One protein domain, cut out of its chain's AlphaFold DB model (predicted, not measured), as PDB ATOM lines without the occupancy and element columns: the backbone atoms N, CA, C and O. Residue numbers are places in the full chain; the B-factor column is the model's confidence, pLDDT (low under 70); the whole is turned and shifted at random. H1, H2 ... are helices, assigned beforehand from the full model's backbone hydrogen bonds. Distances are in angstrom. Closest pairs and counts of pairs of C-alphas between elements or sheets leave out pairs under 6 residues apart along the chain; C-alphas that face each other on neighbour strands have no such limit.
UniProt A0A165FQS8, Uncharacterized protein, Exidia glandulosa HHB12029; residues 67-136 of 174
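This is residues 67 to 136 of the 174 residues of an uncharacterized protein of Exidia glandulosa HHB12029 (UniProt A0A165FQS8). Two long helices, H1 and H2, lie side by side as a helical hairpin, and a short third helix, H3, packs slantwise across H1 and touches the first part of H2. A long loop, residues 109 to 121, leads from the end of H2 back to H3. The printed part has 70 residues with three named helices, in the order H1, H2, H3, and no named strand; the class is all helix. It is compact, with a radius of gyration of the C-alphas of 11.5 A, and elongated, spanning 35 by 22 by 15 A.

H1, residues 72 to 87, begins at C-alpha 72 (0.551, 17.003, 36.843) and is 21.5 A long. H2, residues 92 to 108, is 24.3 A long and ends at C-alpha 108 (4.970, 25.859, 23.047). H3, residues 122 to 129, is 10.6 A long and ends at C-alpha 129 (8.526, 18.740, 45.653).

H1 and H2 form a hairpin and touch, closest at the C-alphas of Ala 81 and Ala 95, 5.0 A apart. They run opposite ways at a shallow tilt of 18 degrees. H3 touches H1 at residues 75 to 82 alone, closest at the C-alphas of Tyr 78 and Ala 125, 5.4 A apart. These two run opposite ways at a steep tilt of 59 degrees. H3 touches H2 at residues 92 to 99 alone, closest at the C-alphas of Thr 96 and Leu 122, 5.1 A apart. They run the same way at a steep tilt of 68 degrees, only just short of about perpendicular. The helix packing is mostly crossed, but only just, with 1 of 3 pairs at a shallow tilt. In H1, H2 and H3 every O i to N i+4 pair is within hydrogen-bond range.

The two C-alphas farthest apart are those of Ala 109 and His 136, at 37.1 A. The link from H1 to H2 is tight, and that from H2 to H3 is long, with 13 residues. The printed part has no cut. The mean pLDDT of the printed part is 95.9, and no printed residue is under 70.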
ATOM      1  N   ALA A  67       4.292  21.536  45.180       94.31
ATOM      2  CA  ALA A  67       4.134  20.889  43.886       94.31
ATOM      3  C   ALA A  67       2.768  20.204  43.737       94.31
ATOM      4  O   ALA A  67       2.207  20.182  42.649       94.31
ATOM      5  N   PHE A  68       2.160  19.694  44.816       94.12
ATOM      6  CA  PHE A  68       0.846  19.045  44.741       94.12
ATOM      7  C   PHE A  68      -0.314  19.987  44.395       94.12
ATOM      8  O   PHE A  68      -1.399  19.488  44.087       94.12
ATOM      9  N   SER A  69      -0.107  21.303  44.469       94.94
ATOM     10  CA  SER A  69      -1.056  22.309  43.974       94.94
ATOM     11  C   SER A  69      -0.878  22.621  42.483       94.94
ATOM     12  O   SER A  69      -1.720  23.287  41.889       94.94
ATOM     13  N   GLU A  70       0.190  22.119  41.860       96.56
ATOM     14  CA  GLU A  70       0.517  22.375  40.462       96.56
ATOM     15  C   GLU A  70      -0.053  21.302  39.521       96.56
ATOM     16  O   GLU A  70      -0.294  20.151  39.922       96.56
ATOM     17  N   PRO A  71      -0.210  21.634  38.225       97.19
ATOM     18  CA  PRO A  71      -0.595  20.658  37.217       97.19
ATOM     19  C   PRO A  71       0.350  19.448  37.172       97.19
ATOM     20  O   PRO A  71       1.557  19.557  37.402       97.19
ATOM     21  N   SER A  72      -0.194  18.272  36.850       97.56
ATOM     22  CA  SER A  72       0.551  17.003  36.843       97.56
ATOM     23  C   SER A  72       1.778  17.021  35.928       97.56
ATOM     24  O   SER A  72       2.815  16.484  36.306       97.56
ATOM     25  N   HIS A  73       1.709  17.671  34.765       98.00
ATOM     26  CA  HIS A  73       2.838  17.774  33.835       98.00
ATOM     27  C   HIS A  73       3.985  18.639  34.372       98.00
ATOM     28  O   HIS A  73       5.147  18.310  34.150       98.00
ATOM     29  N   ILE A  74       3.687  19.697  35.131       98.31
ATOM     30  CA  ILE A  74       4.719  20.516  35.786       98.31
ATOM     31  C   ILE A  74       5.428  19.697  36.866       98.31
ATOM     32  O   ILE A  74       6.657  19.606  36.860       98.31
ATOM     33  N   ARG A  75       4.657  19.002  37.714       97.69
ATOM     34  CA  ARG A  75       5.205  18.072  38.713       97.69
ATOM     35  C   ARG A  75       6.072  16.988  38.086       97.69
ATOM     36  O   ARG A  75       7.132  16.670  38.613       97.69
ATOM     37  N   PHE A  76       5.628  16.432  36.960       98.19
ATOM     38  CA  PHE A  76       6.378  15.418  36.231       98.19
ATOM     39  C   PHE A  76       7.733  15.956  35.757       98.19
ATOM     40  O   PHE A  76       8.747  15.298  35.973       98.19
ATOM     41  N   ALA A  77       7.786  17.172  35.201       98.50
ATOM     42  CA  ALA A  77       9.056  17.796  34.827       98.50
ATOM     43  C   ALA A  77       9.990  18.009  36.029       98.50
ATOM     44  O   ALA A  77      11.192  17.755  35.921       98.50
ATOM     45  N   TYR A  78       9.451  18.420  37.182       98.38
ATOM     46  CA  TYR A  78      10.239  18.574  38.410       98.38
ATOM     47  C   TYR A  78      10.800  17.235  38.884       98.38
ATOM     48  O   TYR A  78      11.989  17.141  39.199       98.38
ATOM     49  N   LEU A  79       9.969  16.191  38.889       97.69
ATOM     50  CA  LEU A  79      10.363  14.856  39.322       97.69
ATOM     51  C   LEU A  79      11.433  14.264  38.400       97.69
ATOM     52  O   LEU A  79      12.449  13.777  38.885       97.69
ATOM     53  N   VAL A  80      11.253  14.352  37.079       98.31
ATOM     54  CA  VAL A  80      12.217  13.827  36.096       98.31
ATOM     55  C   VAL A  80      13.584  14.499  36.239       98.31
ATOM     56  O   VAL A  80      14.602  13.808  36.278       98.31
ATOM     57  N   ALA A  81      13.622  15.829  36.371       98.12
ATOM     58  CA  ALA A  81      14.874  16.556  36.572       98.12
ATOM     59  C   ALA A  81      15.554  16.178  37.902       98.12
ATOM     60  O   ALA A  81      16.768  15.966  37.941       98.12
ATOM     61  N   SER A  82      14.769  16.028  38.973       97.31
ATOM     62  CA  SER A  82      15.272  15.642  40.298       97.31
ATOM     63  C   SER A  82      15.821  14.212  40.307       97.31
ATOM     64  O   SER A  82      16.928  13.978  40.787       97.31
ATOM     65  N   LEU A  83      15.108  13.253  39.706       96.94
ATOM     66  CA  LEU A  83      15.564  11.865  39.577       96.94
ATOM     67  C   LEU A  83      16.826  11.758  38.713       96.94
ATOM     68  O   LEU A  83      17.723  10.983  39.039       96.94
ATOM     69  N   GLY A  84      16.927  12.555  37.645       96.94
ATOM     70  CA  GLY A  84      18.141  12.644  36.831       96.94
ATOM     71  C   GLY A  84      19.359  13.076  37.652       96.94
ATOM     72  O   GLY A  84      20.433  12.484  37.529       96.94
ATOM     73  N   ARG A  85      19.181  14.042  38.560       95.50
ATOM     74  CA  ARG A  85      20.234  14.467  39.491       95.50
ATOM     75  C   ARG A  85      20.586  13.383  40.513       95.50
ATOM     76  O   ARG A  85      21.770  13.112  40.695       95.50
ATOM     77  N   VAL A  86      19.587  12.785  41.167       93.81
ATOM     78  CA  VAL A  86      19.790  11.850  42.292       93.81
ATOM     79  C   VAL A  86      20.304  10.486  41.828       93.81
ATOM     80  O   VAL A  86      21.280   9.987  42.378       93.81
ATOM     81  N   TYR A  87      19.686   9.891  40.805       96.06
ATOM     82  CA  TYR A  87      19.962   8.503  40.404       96.06
ATOM     83  C   TYR A  87      20.908   8.369  39.217       96.06
ATOM     84  O   TYR A  87      21.541   7.333  39.055       96.06
ATOM     85  N   ARG A  88      20.987   9.387  38.352       94.75
ATOM     86  CA  ARG A  88      21.835   9.343  37.148       94.75
ATOM     87  C   ARG A  88      23.070  10.229  37.258       94.75
ATOM     88  O   ARG A  88      23.739  10.449  36.255       94.75
ATOM     89  N   HIS A  89      23.340  10.765  38.451       94.44
ATOM     90  CA  HIS A  89      24.474  11.646  38.733       94.44
ATOM     91  C   HIS A  89      24.616  12.820  37.745       94.44
ATOM     92  O   HIS A  89      25.721  13.310  37.512       94.44
ATOM     93  N   GLN A  90      23.510  13.299  37.158       97.88
ATOM     94  CA  GLN A  90      23.555  14.443  36.246       97.88
ATOM     95  C   GLN A  90      24.081  15.679  36.975       97.88
ATOM     96  O   GLN A  90      23.784  15.892  38.155       97.88
ATOM     97  N   THR A  91      24.830  16.538  36.285       97.44
ATOM     98  CA  THR A  91      25.247  17.821  36.868       97.44
ATOM     99  C   THR A  91      24.025  18.711  37.143       97.44
ATOM    100  O   THR A  91      22.968  18.543  36.529       97.44
ATOM    101  N   VAL A  92      24.143  19.677  38.067       96.31
ATOM    102  CA  VAL A  92      23.055  20.642  38.343       96.31
ATOM    103  C   VAL A  92      22.652  21.366  37.059       96.31
ATOM    104  O   VAL A  92      21.466  21.583  36.811       96.31
ATOM    105  N   GLU A  93      23.636  21.692  36.221       98.00
ATOM    106  CA  GLU A  93      23.431  22.320  34.921       98.00
ATOM    107  C   GLU A  93      22.640  21.420  33.963       98.00
ATOM    108  O   GLU A  93      21.632  21.867  33.420       98.00
ATOM    109  N   GLN A  94      23.022  20.145  33.812       98.25
ATOM    110  CA  GLN A  94      22.322  19.184  32.949       98.25
ATOM    111  C   GLN A  94      20.868  18.969  33.383       98.25
ATOM    112  O   GLN A  94      19.954  19.043  32.559       98.25
ATOM    113  N   ALA A  95      20.630  18.754  34.678       98.25
ATOM    114  CA  ALA A  95      19.283  18.569  35.210       98.25
ATOM    115  C   ALA A  95      18.439  19.856  35.093       98.25
ATOM    116  O   ALA A  95      17.258  19.804  34.740       98.25
ATOM    117  N   THR A  96      19.047  21.032  35.295       98.31
ATOM    118  CA  THR A  96      18.382  22.330  35.075       98.31
ATOM    119  C   THR A  96      18.055  22.552  33.597       98.31
ATOM    120  O   THR A  96      16.977  23.053  33.264       98.31
ATOM    121  N   PHE A  97      18.956  22.174  32.691       98.44
ATOM    122  CA  PHE A  97      18.725  22.235  31.252       98.44
ATOM    123  C   PHE A  97      17.569  21.319  30.831       98.44
ATOM    124  O   PHE A  97      16.687  21.762  30.089       98.44
ATOM    125  N   LEU A  98      17.525  20.086  31.345       98.44
ATOM    126  CA  LEU A  98      16.427  19.144  31.117       98.44
ATOM    127  C   LEU A  98      15.088  19.731  31.581       98.44
ATOM    128  O   LEU A  98      14.139  19.788  30.796       98.44
ATOM    129  N   LEU A  99      15.040  20.258  32.809       98.50
ATOM    130  CA  LEU A  99      13.858  20.924  33.358       98.50
ATOM    131  C   LEU A  99      13.371  22.056  32.443       98.50
ATOM    132  O   LEU A  99      12.206  22.096  32.041       98.50
ATOM    133  N   ARG A 100      14.270  22.975  32.074       98.44
ATOM    134  CA  ARG A 100      13.940  24.113  31.203       98.44
ATOM    135  C   ARG A 100      13.461  23.658  29.829       98.44
ATOM    136  O   ARG A 100      12.557  24.284  29.279       98.44
ATOM    137  N   SER A 101      14.041  22.593  29.285       98.50
ATOM    138  CA  SER A 101      13.646  22.036  27.989       98.50
ATOM    139  C   SER A 101      12.222  21.481  28.028       98.50
ATOM    140  O   SER A 101      11.419  21.819  27.158       98.50
ATOM    141  N   MET A 102      11.861  20.736  29.079       98.44
ATOM    142  CA  MET A 102      10.489  20.245  29.269       98.44
ATOM    143  C   MET A 102       9.486  21.397  29.424       98.44
ATOM    144  O   MET A 102       8.465  21.428  28.738       98.44
ATOM    145  N   LEU A 103       9.802  22.392  30.262       98.19
ATOM    146  CA  LEU A 103       8.931  23.554  30.475       98.19
ATOM    147  C   LEU A 103       8.749  24.397  29.204       98.19
ATOM    148  O   LEU A 103       7.649  24.884  28.948       98.19
ATOM    149  N   LYS A 104       9.795  24.545  28.380       98.19
ATOM    150  CA  LYS A 104       9.684  25.179  27.057       98.19
ATOM    151  C   LYS A 104       8.746  24.395  26.140       98.19
ATOM    152  O   LYS A 104       7.911  25.012  25.486       98.19
ATOM    153  N   GLY A 105       8.833  23.064  26.136       98.12
ATOM    154  CA  GLY A 105       7.895  22.209  25.401       98.12
ATOM    155  C   GLY A 105       6.441  22.458  25.813       98.12
ATOM    156  O   GLY A 105       5.576  22.658  24.962       98.12
ATOM    157  N   TYR A 106       6.180  22.562  27.118       98.00
ATOM    158  CA  TYR A 106       4.849  22.892  27.638       98.00
ATOM    159  C   TYR A 106       4.391  24.311  27.296       98.00
ATOM    160  O   TYR A 106       3.205  24.528  27.039       98.00
ATOM    161  N   ALA A 107       5.311  25.277  27.266       97.25
ATOM    162  CA  ALA A 107       5.007  26.638  26.840       97.25
ATOM    163  C   ALA A 107       4.603  26.690  25.357       97.25
ATOM    164  O   ALA A 107       3.600  27.318  25.027       97.25
ATOM    165  N   VAL A 108       5.318  25.974  24.478       98.00
ATOM    166  CA  VAL A 108       4.970  25.859  23.047       98.00
ATOM    167  C   VAL A 108       3.599  25.205  22.866       98.00
ATOM    168  O   VAL A 108       2.789  25.682  22.075       98.00
ATOM    169  N   ALA A 109       3.301  24.171  23.654       98.00
ATOM    170  CA  ALA A 109       1.997  23.514  23.665       98.00
ATOM    171  C   ALA A 109       0.879  24.342  24.336       98.00
ATOM    172  O   ALA A 109      -0.261  23.887  24.379       98.00
ATOM    173  N   LYS A 110       1.181  25.539  24.867       97.25
ATOM    174  CA  LYS A 110       0.244  26.409  25.603       97.25
ATOM    175  C   LYS A 110      -0.441  25.724  26.798       97.25
ATOM    176  O   LYS A 110      -1.553  26.086  27.165       97.25
ATOM    177  N   VAL A 111       0.233  24.758  27.428       97.69
ATOM    178  CA  VAL A 111      -0.247  24.069  28.647       97.69
ATOM    179  C   VAL A 111       0.470  24.544  29.915       97.69
ATOM    180  O   VAL A 111       0.243  24.022  31.005       97.69
ATOM    181  N   CYS A 112       1.375  25.515  29.791       96.31
ATOM    182  CA  CYS A 112       2.096  26.088  30.922       96.31
ATOM    183  C   CYS A 112       1.186  27.070  31.687       96.31
ATOM    184  O   CYS A 112       0.638  27.972  31.053       96.31
ATOM    185  N   PRO A 113       1.008  26.926  33.015       96.19
ATOM    186  CA  PRO A 113       0.201  27.865  33.785       96.19
ATOM    187  C   PRO A 113       0.866  29.245  33.830       96.19
ATOM    188  O   PRO A 113       2.082  29.357  34.000       96.19
ATOM    189  N   GLU A 114       0.059  30.300  33.720       94.69
ATOM    190  CA  GLU A 114       0.547  31.676  33.860       94.69
ATOM    191  C   GLU A 114       0.845  32.015  35.326       94.69
ATOM    192  O   GLU A 114       1.855  32.656  35.613       94.69
ATOM    193  N   ASN A 115       0.009  31.530  36.257       94.69
ATOM    194  CA  ASN A 115       0.130  31.784  37.691       94.69
ATOM    195  C   ASN A 115      -0.231  30.542  38.544       94.69
ATOM    196  O   ASN A 115      -1.326  30.006  38.377       94.69
ATOM    197  N   PRO A 116       0.641  30.109  39.481       94.12
ATOM    198  CA  PRO A 116       2.018  30.565  39.647       94.12
ATOM    199  C   PRO A 116       2.894  30.101  38.476       94.12
ATOM    200  O   PRO A 116       2.766  28.974  37.995       94.12
ATOM    201  N   LYS A 117       3.831  30.952  38.048       97.00
ATOM    202  CA  LYS A 117       4.810  30.577  37.024       97.00
ATOM    203  C   LYS A 117       5.639  29.370  37.504       97.00
ATOM    204  O   LYS A 117       6.100  29.373  38.655       97.00
ATOM    205  N   PRO A 118       5.868  28.354  36.651       97.88
ATOM    206  CA  PRO A 118       6.745  27.245  36.996       97.88
ATOM    207  C   PRO A 118       8.173  27.715  37.286       97.88
ATOM    208  O   PRO A 118       8.724  28.554  36.567       97.88
ATOM    209  N   VAL A 119       8.789  27.148  38.322       98.06
ATOM    210  CA  VAL A 119      10.204  27.370  38.638       98.06
ATOM    211  C   VAL A 119      11.108  26.721  37.590       98.06
ATOM    212  O   VAL A 119      10.781  25.684  37.019       98.06
ATOM    213  N   THR A 120      12.246  27.358  37.313       98.06
ATOM    214  CA  THR A 120      13.151  26.995  36.205       98.06
ATOM    215  C   THR A 120      14.555  26.603  36.663       98.06
ATOM    216  O   THR A 120      15.435  26.382  35.826       98.06
ATOM    217  N   THR A 121      14.781  26.549  37.975       98.12
ATOM    218  CA  THR A 121      16.015  26.070  38.603       98.12
ATOM    219  C   THR A 121      15.740  24.739  39.289       98.12
ATOM    220  O   THR A 121      14.651  24.526  39.824       98.12
ATOM    221  N   LEU A 122      16.726  23.839  39.268       97.44
ATOM    222  CA  LEU A 122      16.592  22.520  39.885       97.44
ATOM    223  C   LEU A 122      16.303  22.618  41.391       97.44
ATOM    224  O   LEU A 122      15.377  21.973  41.863       97.44
ATOM    225  N   GLN A 123      17.037  23.468  42.116       96.00
ATOM    226  CA  GLN A 123      16.871  23.633  43.564       96.00
ATOM    227  C   GLN A 123      15.447  24.072  43.934       96.00
ATOM    228  O   GLN A 123      14.810  23.466  44.784       96.00
ATOM    229  N   ALA A 124      14.882  25.060  43.231       96.31
ATOM    230  CA  ALA A 124      13.513  25.493  43.503       96.31
ATOM    231  C   ALA A 124      12.473  24.410  43.160       96.31
ATOM    232  O   ALA A 124      11.445  24.314  43.830       96.31
ATOM    233  N   ALA A 125      12.719  23.601  42.122       97.06
ATOM    234  CA  ALA A 125      11.845  22.486  41.758       97.06
ATOM    235  C   ALA A 125      11.856  21.391  42.836       97.06
ATOM    236  O   ALA A 125      10.795  20.911  43.231       97.06
ATOM    237  N   MET A 126      13.040  21.053  43.352       96.00
ATOM    238  CA  MET A 126      13.210  20.123  44.468       96.00
ATOM    239  C   MET A 126      12.503  20.642  45.734       96.00
ATOM    240  O   MET A 126      11.672  19.930  46.295       96.00
ATOM    241  N   ASN A 127      12.669  21.925  46.076       94.31
ATOM    242  CA  ASN A 127      11.968  22.540  47.211       94.31
ATOM    243  C   ASN A 127      10.440  22.508  47.039       94.31
ATOM    244  O   ASN A 127       9.713  22.224  47.990       94.31
ATOM    245  N   ARG A 128       9.911  22.731  45.822       95.44
ATOM    246  CA  ARG A 128       8.463  22.583  45.569       95.44
ATOM    247  C   ARG A 128       7.984  21.144  45.750       95.44
ATOM    248  O   ARG A 128       6.862  20.951  46.222       95.44
ATOM    249  N   LEU A 129       8.805  20.157  45.402       95.81
ATOM    250  CA  LEU A 129       8.526  18.740  45.653       95.81
ATOM    251  C   LEU A 129       8.642  18.356  47.137       95.81
ATOM    252  O   LEU A 129       8.257  17.243  47.484       95.81
ATOM    253  N   GLY A 130       9.112  19.259  48.004       93.44
ATOM    254  CA  GLY A 130       9.399  18.951  49.406       93.44
ATOM    255  C   GLY A 130      10.651  18.089  49.561       93.44
ATOM    256  O   GLY A 130      10.762  17.334  50.517       93.44
ATOM    257  N   ILE A 131      11.553  18.154  48.580       92.25
ATOM    258  CA  ILE A 131      12.853  17.497  48.606       92.25
ATOM    259  C   ILE A 131      13.870  18.612  48.821       92.25
ATOM    260  O   ILE A 131      14.324  19.214  47.853       92.25
ATOM    261  N   ASP A 132      14.205  18.918  50.067       87.25
ATOM    262  CA  ASP A 132      15.328  19.802  50.366       87.25
ATOM    263  C   ASP A 132      16.456  18.962  50.979       87.25
ATOM    264  O   ASP A 132      16.370  18.569  52.143       87.25
ATOM    265  N   PRO A 133      17.493  18.590  50.204       80.94
ATOM    266  CA  PRO A 133      18.599  17.825  50.759       80.94
ATOM    267  C   PRO A 133      19.348  18.622  51.830       80.94
ATOM    268  O   PRO A 133      19.872  18.007  52.756       80.94
ATOM    269  N   ASP A 134      19.365  19.957  51.743       82.75
ATOM    270  CA  ASP A 134      20.091  20.807  52.687       82.75
ATOM    271  C   ASP A 134      19.422  20.789  54.070       82.75
ATOM    272  O   ASP A 134      20.117  20.851  55.081       82.75
ATOM    273  N   GLU A 135      18.100  20.580  54.140       83.19
ATOM    274  CA  GLU A 135      17.371  20.391  55.407       83.19
ATOM    275  C   GLU A 135      17.831  19.129  56.163       83.19
ATOM    276  O   GLU A 135      17.739  19.053  57.390       83.19
ATOM    277  N   HIS A 136      18.379  18.144  55.448       81.38
ATOM    278  CA  HIS A 136      18.883  16.899  56.028       81.38
ATOM    279  C   HIS A 136      20.405  16.883  56.222       81.38
ATOM    280  O   HIS A 136      20.936  15.938  56.815       81.38
TER     281      HIS A 136